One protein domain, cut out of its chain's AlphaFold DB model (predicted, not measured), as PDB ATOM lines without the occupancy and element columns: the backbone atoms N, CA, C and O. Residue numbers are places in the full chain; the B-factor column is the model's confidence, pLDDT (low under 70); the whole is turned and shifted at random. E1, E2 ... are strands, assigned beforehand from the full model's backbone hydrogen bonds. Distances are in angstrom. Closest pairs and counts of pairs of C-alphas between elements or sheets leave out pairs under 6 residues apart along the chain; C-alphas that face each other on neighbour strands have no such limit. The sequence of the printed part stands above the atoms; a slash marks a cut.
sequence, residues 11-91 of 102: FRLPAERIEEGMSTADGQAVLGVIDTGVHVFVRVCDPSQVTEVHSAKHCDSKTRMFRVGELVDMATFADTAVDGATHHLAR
ATOM      1  N   PHE A  11      16.990  49.361 -56.224       87.06
ATOM      2  CA  PHE A  11      15.815  49.036 -57.023       87.06
ATOM      3  C   PHE A  11      14.594  49.795 -56.522       87.06
ATOM      4  O   PHE A  11      14.540  50.268 -55.393       87.06
ATOM      5  N   ARG A  12      13.578  49.899 -57.369       89.38
ATOM      6  CA  ARG A  12      12.274  50.438 -56.998       89.38
ATOM      7  C   ARG A  12      11.255  49.332 -56.938       89.38
ATOM      8  O   ARG A  12      11.180  48.508 -57.852       89.38
ATOM      9  N   LEU A  13      10.443  49.363 -55.895       90.25
ATOM     10  CA  LEU A  13       9.380  48.396 -55.693       90.25
ATOM     11  C   LEU A  13       8.070  49.127 -55.373       90.25
ATOM     12  O   LEU A  13       8.106  50.133 -54.660       90.25
ATOM     13  N   PRO A  14       6.917  48.673 -55.899       91.38
ATOM     14  CA  PRO A  14       5.626  49.194 -55.468       91.38
ATOM     15  C   PRO A  14       5.470  49.035 -53.957       91.38
ATOM     16  O   PRO A  14       5.806  47.979 -53.419       91.38
ATOM     17  N   ALA A  15       4.931  50.052 -53.285       90.75
ATOM     18  CA  ALA A  15       4.847  50.081 -51.827       90.75
ATOM     19  C   ALA A  15       4.168  48.829 -51.242       90.75
ATOM     20  O   ALA A  15       4.628  48.284 -50.248       90.75
ATOM     21  N   GLU A  16       3.132  48.316 -51.910       91.44
ATOM     22  CA  GLU A  16       2.365  47.119 -51.513       91.44
ATOM     23  C   GLU A  16       3.157  45.802 -51.564       91.44
ATOM     24  O   GLU A  16       2.671  44.762 -51.130       91.44
ATOM     25  N   ARG A  17       4.359  45.829 -52.144       91.50
ATOM     26  CA  ARG A  17       5.269  44.682 -52.241       91.50
ATOM     27  C   ARG A  17       6.464  44.801 -51.309       91.50
ATOM     28  O   ARG A  17       7.308  43.916 -51.318       91.50
ATOM     29  N   ILE A  18       6.553  45.882 -50.539       89.75
ATOM     30  CA  ILE A  18       7.560  46.001 -49.490       89.75
ATOM     31  C   ILE A  18       7.207  45.011 -48.386       89.75
ATOM     32  O   ILE A  18       6.050  44.912 -47.978       89.75
ATOM     33  N   GLU A  19       8.217  44.316 -47.877       89.50
ATOM     34  CA  GLU A  19       8.069  43.355 -46.790       89.50
ATOM     35  C   GLU A  19       9.041  43.674 -45.648       89.50
ATOM     36  O   GLU A  19      10.047  44.373 -45.817       89.50
ATOM     37  N   GLU A  20       8.714  43.171 -44.460       89.56
ATOM     38  CA  GLU A  20       9.609  43.220 -43.305       89.56
ATOM     39  C   GLU A  20      10.939  42.521 -43.624       89.56
ATOM     40  O   GLU A  20      10.963  41.471 -44.263       89.56
ATOM     41  N   GLY A  21      12.055  43.115 -43.194       85.19
ATOM     42  CA  GLY A  21      13.402  42.601 -43.459       85.19
ATOM     43  C   GLY A  21      14.058  43.127 -44.740       85.19
ATOM     44  O   GLY A  21      15.260  42.925 -44.922       85.19
ATOM     45  N   MET A  22      13.322  43.844 -45.598       89.44
ATOM     46  CA  MET A  22      13.916  44.603 -46.706       89.44
ATOM     47  C   MET A  22      14.626  45.867 -46.195       89.44
ATOM     48  O   MET A  22      14.381  46.327 -45.076       89.44
ATOM     49  N   SER A  23      15.476  46.477 -47.024       87.62
ATOM     50  CA  SER A  23      16.123  47.755 -46.708       87.62
ATOM     51  C   SER A  23      15.720  48.850 -47.699       87.62
ATOM     52  O   SER A  23      15.560  48.614 -48.897       87.62
ATOM     53  N   THR A  24      15.518  50.067 -47.202       87.50
ATOM     54  CA  THR A  24      15.291  51.243 -48.053       87.50
ATOM     55  C   THR A  24      16.606  51.712 -48.675       87.50
ATOM     56  O   THR A  24      17.683  51.401 -48.166       87.50
ATOM     57  N   ALA A  25      16.534  52.513 -49.743       86.00
ATOM     58  CA  ALA A  25      17.728  53.098 -50.365       86.00
ATOM     59  C   ALA A  25      18.551  53.985 -49.405       86.00
ATOM     60  O   ALA A  25      19.758  54.114 -49.571       86.00
ATOM     61  N   ASP A  26      17.912  54.531 -48.365       79.75
ATOM     62  CA  ASP A  26      18.558  55.293 -47.286       79.75
ATOM     63  C   ASP A  26      19.338  54.398 -46.290       79.75
ATOM     64  O   ASP A  26      19.842  54.889 -45.280       79.75
ATOM     65  N   GLY A  27      19.389  53.077 -46.507       76.94
ATOM     66  CA  GLY A  27      20.030  52.123 -45.596       76.94
ATOM     67  C   GLY A  27      19.197  51.771 -44.360       76.94
ATOM     68  O   GLY A  27      19.722  51.194 -43.410       76.94
ATOM     69  N   GLN A  28      17.902  52.109 -44.334       83.12
ATOM     70  CA  GLN A  28      17.036  51.813 -43.190       83.12
ATOM     71  C   GLN A  28      16.376  50.441 -43.349       83.12
ATOM     72  O   GLN A  28      15.775  50.149 -44.381       83.12
ATOM     73  N   ALA A  29      16.418  49.614 -42.305       84.69
ATOM     74  CA  ALA A  29      15.704  48.340 -42.288       84.69
ATOM     75  C   ALA A  29      14.192  48.548 -42.116       84.69
ATOM     76  O   ALA A  29      13.755  49.331 -41.262       84.69
ATOM     77  N   VAL A  30      13.401  47.816 -42.900       87.50
ATOM     78  CA  VAL A  30      11.948  47.727 -42.759       87.50
ATOM     79  C   VAL A  30      11.622  46.785 -41.603       87.50
ATOM     80  O   VAL A  30      11.922  45.596 -41.643       87.50
ATOM     81  N   LEU A  31      10.987  47.338 -40.574       87.19
ATOM     82  CA  LEU A  31      10.590  46.665 -39.335       87.19
ATOM     83  C   LEU A  31       9.138  46.173 -39.352       87.19
ATOM     84  O   LEU A  31       8.670  45.632 -38.359       87.19
ATOM     85  N   GLY A  32       8.387  46.478 -40.409       87.12
ATOM     86  CA  GLY A  32       7.005  46.046 -40.556       87.12
ATOM     87  C   GLY A  32       6.253  46.848 -41.607       87.12
ATOM     88  O   GLY A  32       6.575  48.010 -41.874       87.12
ATOM     89  N   VAL A  33       5.232  46.227 -42.190       90.06
ATOM     90  CA  VAL A  33       4.411  46.815 -43.253       90.06
ATOM     91  C   VAL A  33       2.937  46.593 -42.937       90.06
ATOM     92  O   VAL A  33       2.537  45.503 -42.537       90.06
ATOM     93  N   ILE A  34       2.130  47.640 -43.099       92.00
ATOM     94  CA  ILE A  34       0.673  47.584 -42.978       92.00
ATOM     95  C   ILE A  34       0.087  48.064 -44.300       92.00
ATOM     96  O   ILE A  34       0.141  49.257 -44.606       92.00
ATOM     97  N   ASP A  35      -0.483  47.142 -45.068       90.94
ATOM     98  CA  ASP A  35      -1.269  47.467 -46.254       90.94
ATOM     99  C   ASP A  35      -2.747  47.664 -45.887       90.94
ATOM    100  O   ASP A  35      -3.341  46.872 -45.153       90.94
ATOM    101  N   THR A  36      -3.340  48.743 -46.394       90.50
ATOM    102  CA  THR A  36      -4.767  49.062 -46.215       90.50
ATOM    103  C   THR A  36      -5.556  48.977 -47.523       90.50
ATOM    104  O   THR A  36      -6.734  49.339 -47.549       90.50
ATOM    105  N   GLY A  37      -4.917  48.575 -48.628       87.00
ATOM    106  CA  GLY A  37      -5.490  48.574 -49.979       87.00
ATOM    107  C   GLY A  37      -5.559  49.951 -50.655       87.00
ATOM    108  O   GLY A  37      -5.803  50.033 -51.856       87.00
ATOM    109  N   VAL A  38      -5.315  51.040 -49.916       90.62
ATOM    110  CA  VAL A  38      -5.208  52.417 -50.451       90.62
ATOM    111  C   VAL A  38      -3.860  53.038 -50.094       90.62
ATOM    112  O   VAL A  38      -3.227  53.702 -50.916       90.62
ATOM    113  N   HIS A  39      -3.405  52.790 -48.869       92.31
ATOM    114  CA  HIS A  39      -2.129  53.258 -48.356       92.31
ATOM    115  C   HIS A  39      -1.335  52.110 -47.757       92.31
ATOM    116  O   HIS A  39      -1.901  51.211 -47.129       92.31
ATOM    117  N   VAL A  40      -0.021  52.205 -47.898       92.44
ATOM    118  CA  VAL A  40       0.932  51.281 -47.306       92.44
ATOM    119  C   VAL A  40       1.760  52.042 -46.288       92.44
ATOM    120  O   VAL A  40       2.410  53.039 -46.607       92.44
ATOM    121  N   PHE A  41       1.722  51.579 -45.046       91.56
ATOM    122  CA  PHE A  41       2.511  52.133 -43.958       91.56
ATOM    123  C   PHE A  41       3.717  51.237 -43.722       91.56
ATOM    124  O   PHE A  41       3.573  50.089 -43.311       91.56
ATOM    125  N   VAL A  42       4.907  51.774 -43.962       89.88
ATOM    126  CA  VAL A  42       6.174  51.065 -43.793       89.88
ATOM    127  C   VAL A  42       6.860  51.619 -42.556       89.88
ATOM    128  O   VAL A  42       7.175  52.811 -42.486       89.88
ATOM    129  N   ARG A  43       7.085  50.768 -41.560       90.38
ATOM    130  CA  ARG A  43       7.874  51.111 -40.376       90.38
ATOM    131  C   ARG A  43       9.338  50.860 -40.686       90.38
ATOM    132  O   ARG A  43       9.707  49.745 -41.031       90.38
ATOM    133  N   VAL A  44      10.165  51.884 -40.543       87.25
ATOM    134  CA  VAL A  44      11.613  51.812 -40.749       87.25
ATOM    135  C   VAL A  44      12.348  52.229 -39.483       87.25
ATOM    136  O   VAL A  44      11.840  53.033 -38.700       87.25
ATOM    137  N   CYS A  45      13.539  51.687 -39.272       80.50
ATOM    138  CA  CYS A  45      14.408  52.092 -38.168       80.50
ATOM    139  C   CYS A  45      14.990  53.498 -38.417       80.50
ATOM    140  O   CYS A  45      15.567  53.726 -39.481       80.50
ATOM    141  N   ASP A  46      14.833  54.448 -37.485       69.12
ATOM    142  CA  ASP A  46      15.424  55.791 -37.600       69.12
ATOM    143  C   ASP A  46      16.944  55.772 -37.327       69.12
ATOM    144  O   ASP A  46      17.359  55.452 -36.213       69.12
ATOM    145  N   PRO A  47      17.798  56.133 -38.303       57.28
ATOM    146  CA  PRO A  47      19.248  56.048 -38.153       57.28
ATOM    147  C   PRO A  47      19.827  57.145 -37.247       57.28
ATOM    148  O   PRO A  47      20.969  57.022 -36.815       57.28
ATOM    149  N   SER A  48      19.072  58.200 -36.907       56.84
ATOM    150  CA  SER A  48      19.583  59.323 -36.097       56.84
ATOM    151  C   SER A  48      19.850  58.934 -34.640       56.84
ATOM    152  O   SER A  48      20.455  59.704 -33.898       56.84
ATOM    153  N   GLN A  49      19.383  57.758 -34.216       51.78
ATOM    154  CA  GLN A  49      19.548  57.223 -32.861       51.78
ATOM    155  C   GLN A  49      20.455  55.981 -32.820       51.78
ATOM    156  O   GLN A  49      20.604  55.360 -31.769       51.78
ATOM    157  N   VAL A  50      21.063  55.601 -33.948       50.62
ATOM    158  CA  VAL A  50      21.744  54.314 -34.104       50.62
ATOM    159  C   VAL A  50      23.226  54.553 -34.397       50.62
ATOM    160  O   VAL A  50      23.639  54.672 -35.545       50.62
ATOM    161  N   THR A  51      24.050  54.632 -33.348       50.75
ATOM    162  CA  THR A  51      25.525  54.672 -33.470       50.75
ATOM    163  C   THR A  51      26.125  53.347 -33.946       50.75
ATOM    164  O   THR A  51      27.264  53.324 -34.403       50.75
ATOM    165  N   GLU A  52      25.370  52.251 -33.864       46.38
ATOM    166  CA  GLU A  52      25.778  50.922 -34.313       46.38
ATOM    167  C   GLU A  52      24.678  50.329 -35.184       46.38
ATOM    168  O   GLU A  52      23.582  50.063 -34.693       46.38
ATOM    169  N   VAL A  53      24.980  50.120 -36.467       51.41
ATOM    170  CA  VAL A  53      24.115  49.581 -37.533       51.41
ATOM    171  C   VAL A  53      23.684  48.133 -37.234       51.41
ATOM    172  O   VAL A  53      23.883  47.283 -38.077       51.41
ATOM    173  N   HIS A  54      23.230  47.765 -36.027       44.59
ATOM    174  CA  HIS A  54      22.945  46.359 -35.692       44.59
ATOM    175  C   HIS A  54      22.182  46.095 -34.379       44.59
ATOM    176  O   HIS A  54      22.308  45.027 -33.784       44.59
ATOM    177  N   SER A  55      21.346  47.016 -33.893       43.47
ATOM    178  CA  SER A  55      20.422  46.695 -32.790       43.47
ATOM    179  C   SER A  55      18.987  47.080 -33.119       43.47
ATOM    180  O   SER A  55      18.413  48.002 -32.546       43.47
ATOM    181  N   ALA A  56      18.363  46.280 -33.989       48.88
ATOM    182  CA  ALA A  56      16.924  46.324 -34.278       48.88
ATOM    183  C   ALA A  56      16.031  46.241 -33.014       48.88
ATOM    184  O   ALA A  56      14.848  46.558 -33.072       48.88
ATOM    185  N   LYS A  57      16.586  45.857 -31.851       47.19
ATOM    186  CA  LYS A  57      15.884  45.812 -30.557       47.19
ATOM    187  C   LYS A  57      15.673  47.171 -29.876       47.19
ATOM    188  O   LYS A  57      14.825  47.243 -28.995       47.19
ATOM    189  N   HIS A  58      16.417  48.218 -30.242       52.34
ATOM    190  CA  HIS A  58      16.383  49.528 -29.568       52.34
ATOM    191  C   HIS A  58      16.353  50.702 -30.558       52.34
ATOM    192  O   HIS A  58      16.881  51.773 -30.283       52.34
ATOM    193  N   CYS A  59      15.739  50.504 -31.724       59.59
ATOM    194  CA  CYS A  59      15.573  51.570 -32.701       59.59
ATOM    195  C   CYS A  59      14.181  52.196 -32.582       59.59
ATOM    196  O   CYS A  59      13.178  51.478 -32.623       59.59
ATOM    197  N   ASP A  60      14.110  53.525 -32.452       65.12
ATOM    198  CA  ASP A  60      12.840  54.233 -32.599       65.12
ATOM    199  C   ASP A  60      12.369  54.072 -34.051       65.12
ATOM    200  O   ASP A  60      13.116  54.302 -35.007       65.12
ATOM    201  N   SER A  61      11.156  53.555 -34.227       78.69
ATOM    202  CA  SER A  61      10.635  53.244 -35.553       78.69
ATOM    203  C   SER A  61       9.882  54.444 -36.105       78.69
ATOM    204  O   SER A  61       8.872  54.855 -35.528       78.69
ATOM    205  N   LYS A  62      10.282  54.932 -37.275       84.00
ATOM    206  CA  LYS A  62       9.509  55.918 -38.024       84.00
ATOM    207  C   LYS A  62       8.563  55.211 -38.985       84.00
ATOM    208  O   LYS A  62       8.976  54.332 -39.737       84.00
ATOM    209  N   THR A  63       7.304  55.630 -39.018       87.69
ATOM    210  CA  THR A  63       6.349  55.164 -40.030       87.69
ATOM    211  C   THR A  63       6.367  56.111 -41.224       87.69
ATOM    212  O   THR A  63       6.111  57.307 -41.078       87.69
ATOM    213  N   ARG A  64       6.655  55.579 -42.411       89.31
ATOM    214  CA  ARG A  64       6.473  56.261 -43.696       89.31
ATOM    215  C   ARG A  64       5.161  55.777 -44.320       89.31
ATOM    216  O   ARG A  64       4.841  54.595 -44.249       89.31
ATOM    217  N   MET A  65       4.391  56.696 -44.892       92.62
ATOM    218  CA  MET A  65       3.115  56.405 -45.545       92.62
ATOM    219  C   MET A  65       3.280  56.604 -47.046       92.62
ATOM    220  O   MET A  65       3.683  57.681 -47.477       92.62
ATOM    221  N   PHE A  66       2.926  55.581 -47.811       91.25
ATOM    222  CA  PHE A  66       2.968  55.573 -49.267       91.25
ATOM    223  C   PHE A  66       1.581  55.244 -49.815       91.25
ATOM    224  O   PHE A  66       0.754  54.634 -49.128       91.25
ATOM    225  N   ARG A  67       1.298  55.641 -51.055       91.62
ATOM    226  CA  ARG A  67       0.095  55.177 -51.763       91.62
ATOM    227  C   ARG A  67       0.343  53.799 -52.378       91.62
ATOM    228  O   ARG A  67       1.466  53.473 -52.752       91.62
ATOM    229  N   VAL A  68      -0.708  52.996 -52.512       90.06
ATOM    230  CA  VAL A  68      -0.637  51.744 -53.287       90.06
ATOM    231  C   VAL A  68      -0.220  52.054 -54.733       90.06
ATOM    232  O   VAL A  68      -0.633  53.071 -55.297       90.06
ATOM    233  N   GLY A  69       0.647  51.221 -55.312       87.19
ATOM    234  CA  GLY A  69       1.283  51.460 -56.611       87.19
ATOM    235  C   GLY A  69       2.401  52.514 -56.633       87.19
ATOM    236  O   GLY A  69       3.074  52.647 -57.658       87.19
ATOM    237  N   GLU A  70       2.639  53.253 -55.543       90.81
ATOM    238  CA  GLU A  70       3.754  54.203 -55.463       90.81
ATOM    239  C   GLU A  70       5.085  53.446 -55.432       90.81
ATOM    240  O   GLU A  70       5.247  52.483 -54.684       90.81
ATOM    241  N   LEU A  71       6.032  53.860 -56.275       89.44
ATOM    242  CA  LEU A  71       7.355  53.247 -56.328       89.44
ATOM    243  C   LEU A  71       8.226  53.818 -55.216       89.44
ATOM    244  O   LEU A  71       8.477  55.021 -55.182       89.44
ATOM    245  N   VAL A  72       8.712  52.939 -54.350       88.94
ATOM    246  CA  VAL A  72       9.608  53.284 -53.249       88.94
ATOM    247  C   VAL A  72      11.021  52.849 -53.612       88.94
ATOM    248  O   VAL A  72      11.223  51.734 -54.099       88.94
ATOM    249  N   ASP A  73      11.991  53.735 -53.393       89.88
ATOM    250  CA  ASP A  73      13.409  53.436 -53.567       89.88
ATOM    251  C   ASP A  73      13.907  52.525 -52.432       89.88
ATOM    252  O   ASP A  73      13.905  52.874 -51.246       89.88
ATOM    253  N   MET A  74      14.342  51.335 -52.826       89.00
ATOM    254  CA  MET A  74      14.805  50.252 -51.971       89.00
ATOM    255  C   MET A  74      16.248  49.893 -52.327       89.00
ATOM    256  O   MET A  74      16.736  50.195 -53.421       89.00
ATOM    257  N   ALA A  75      16.931  49.237 -51.399       86.06
ATOM    258  CA  ALA A  75      18.259  48.702 -51.635       86.06
ATOM    259  C   ALA A  75      18.422  47.344 -50.956       86.06
ATOM    260  O   ALA A  75      17.904  47.116 -49.865       86.06
ATOM    261  N   THR A  76      19.158  46.448 -51.602       84.75
ATOM    262  CA  THR A  76      19.643  45.213 -50.985       84.75
ATOM    263  C   THR A  76      21.111  45.416 -50.648       84.75
ATOM    264  O   THR A  76      21.911  45.641 -51.552       84.75
ATOM    265  N   PHE A  77      21.456  45.329 -49.369       82.81
ATOM    266  CA  PHE A  77      22.820  45.326 -48.844       82.81
ATOM    267  C   PHE A  77      23.236  43.892 -48.491       82.81
ATOM    268  O   PHE A  77      22.385  43.017 -48.343       82.81
ATOM    269  N   ALA A  78      24.534  43.651 -48.281       77.62
ATOM    270  CA  ALA A  78      25.059  42.327 -47.914       77.62
ATOM    271  C   ALA A  78      24.419  41.706 -46.651       77.62
ATOM    272  O   ALA A  78      24.414  40.488 -46.503       77.62
ATOM    273  N   ASP A  79      23.884  42.542 -45.758       70.94
ATOM    274  CA  ASP A  79      23.225  42.131 -44.513       70.94
ATOM    275  C   ASP A  79      21.686  42.222 -44.585       70.94
ATOM    276  O   ASP A  79      20.979  41.958 -43.615       70.94
ATOM    277  N   THR A  80      21.122  42.601 -45.735       75.25
ATOM    278  CA  THR A  80      19.667  42.683 -45.886       75.25
ATOM    279  C   THR A  80      19.053  41.287 -45.763       75.25
ATOM    280  O   THR A  80      19.376  40.378 -46.523       75.25
ATOM    281  N   ALA A  81      18.123  41.127 -44.817       78.50
ATOM    282  CA  ALA A  81      17.500  39.839 -44.522       78.50
ATOM    283  C   ALA A  81      16.612  39.325 -45.669       78.50
ATOM    284  O   ALA A  81      16.527  38.116 -45.887       78.50
ATOM    285  N   VAL A  82      15.950  40.234 -46.393       83.25
ATOM    286  CA  VAL A  82      15.072  39.911 -47.527       83.25
ATOM    287  C   VAL A  82      15.512  40.669 -48.777       83.25
ATOM    288  O   VAL A  82      15.388  41.892 -48.853       83.25
ATOM    289  N   ASP A  83      15.975  39.935 -49.788       83.81
ATOM    290  CA  ASP A  83      16.388  40.517 -51.066       83.81
ATOM    291  C   ASP A  83      15.182  40.829 -51.970       83.81
ATOM    292  O   ASP A  83      14.730  40.005 -52.775       83.81
ATOM    293  N   GLY A  84      14.685  42.064 -51.871       79.94
ATOM    294  CA  GLY A  84      13.614  42.571 -52.728       79.94
ATOM    295  C   GLY A  84      14.018  42.781 -54.195       79.94
ATOM    296  O   GLY A  84      13.135  42.869 -55.051       79.94
ATOM    297  N   ALA A  85      15.315  42.798 -54.532       82.19
ATOM    298  CA  ALA A  85      15.797  43.002 -55.903       82.19
ATOM    299  C   ALA A  85      15.526  41.797 -56.822       82.19
ATOM    300  O   ALA A  85      15.650  41.904 -58.048       82.19
ATOM    301  N   THR A  86      15.170  40.649 -56.240       83.25
ATOM    302  CA  THR A  86      14.754  39.434 -56.960       83.25
ATOM    303  C   THR A  86      13.262  39.417 -57.296       83.25
ATOM    304  O   THR A  86      12.807  38.563 -58.061       83.25
ATOM    305  N   HIS A  87      12.482  40.364 -56.765       83.00
ATOM    306  CA  HIS A  87      11.046  40.418 -57.001       83.00
ATOM    307  C   HIS A  87      10.749  40.754 -58.473       83.00
ATOM    308  O   HIS A  87      11.335  41.661 -59.053       83.00
ATOM    309  N   HIS A  88       9.782  40.071 -59.089       82.69
ATOM    310  CA  HIS A  88       9.435  40.251 -60.512       82.69
ATOM    311  C   HIS A  88       8.959  41.672 -60.883       82.69
ATOM    312  O   HIS A  88       8.995  42.056 -62.048       82.69
ATOM    313  N   LEU A  89       8.500  42.444 -59.893       83.69
ATOM    314  CA  LEU A  89       8.126  43.861 -60.034       83.69
ATOM    315  C   LEU A  89       9.248  44.833 -59.640       83.69
ATOM    316  O   LEU A  89       9.051  46.044 -59.744       83.69
ATOM    317  N   ALA A  90      10.392  44.335 -59.165       84.06
ATOM    318  CA  ALA A  90      11.527  45.175 -58.823       84.06
ATOM    319  C   ALA A  90      12.117  45.773 -60.099       84.06
ATOM    320  O   ALA A  90      12.530  45.068 -61.023       84.06
ATOM    321  N   ARG A  91      12.167  47.101 -60.149       85.88
ATOM    322  CA  ARG A  91      12.822  47.833 -61.231       85.88
ATOM    323  C   ARG A  91      14.199  48.224 -60.735       85.88
ATOM    324  O   ARG A  91      14.311  49.170 -59.961       85.88
TER     325      ARG A  91
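Overview. This is residues 11 to 91 of the 102 residues of an uncharacterized protein of Rhodococcus sp. AQ5-07 (UniProt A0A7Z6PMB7). Little structure is regular here: a twisted sheet, E2-E3-E4, and a two-strand ribbon, E1-E5, are joined by the turn from E4 into E5, with residues 15 to 29 looping between them. Of 81 printed residues, 31 are in five named strands, E1 to E5 along the chain; the class is all strand, both sheets antiparallel. It is compact, radius of gyration of the C-alphas 12.0 A, spanning 33 by 25 by 15 A.

Along the chain. E2 is residues 30 to 35, E3 39 to 45, 19.5 A long, and E4 61 to 67, 19.4 A. E1 is residues 11 to 14, from C-alpha 11 at (15.815, 49.036, -57.023); E5 is residues 71 to 77, 18.9 A long, ending with C-alpha 77 at (22.820, 45.326, -48.844).

Arrangement. E2, E3 and E4 form a meander, each the antiparallel neighbour of the one before; N 34 and O 41 are 2.9 A apart, N 42 and O 64 2.8 A. In E1 and E5, N 11 and O 74 are 2.9 A apart. E3 and E5 are apart.

Size, cuts and confidence. The printed part has no cut. Links E1 to E2 and E3 to E4 are long. Residues 46 to 60 have pLDDT under 70.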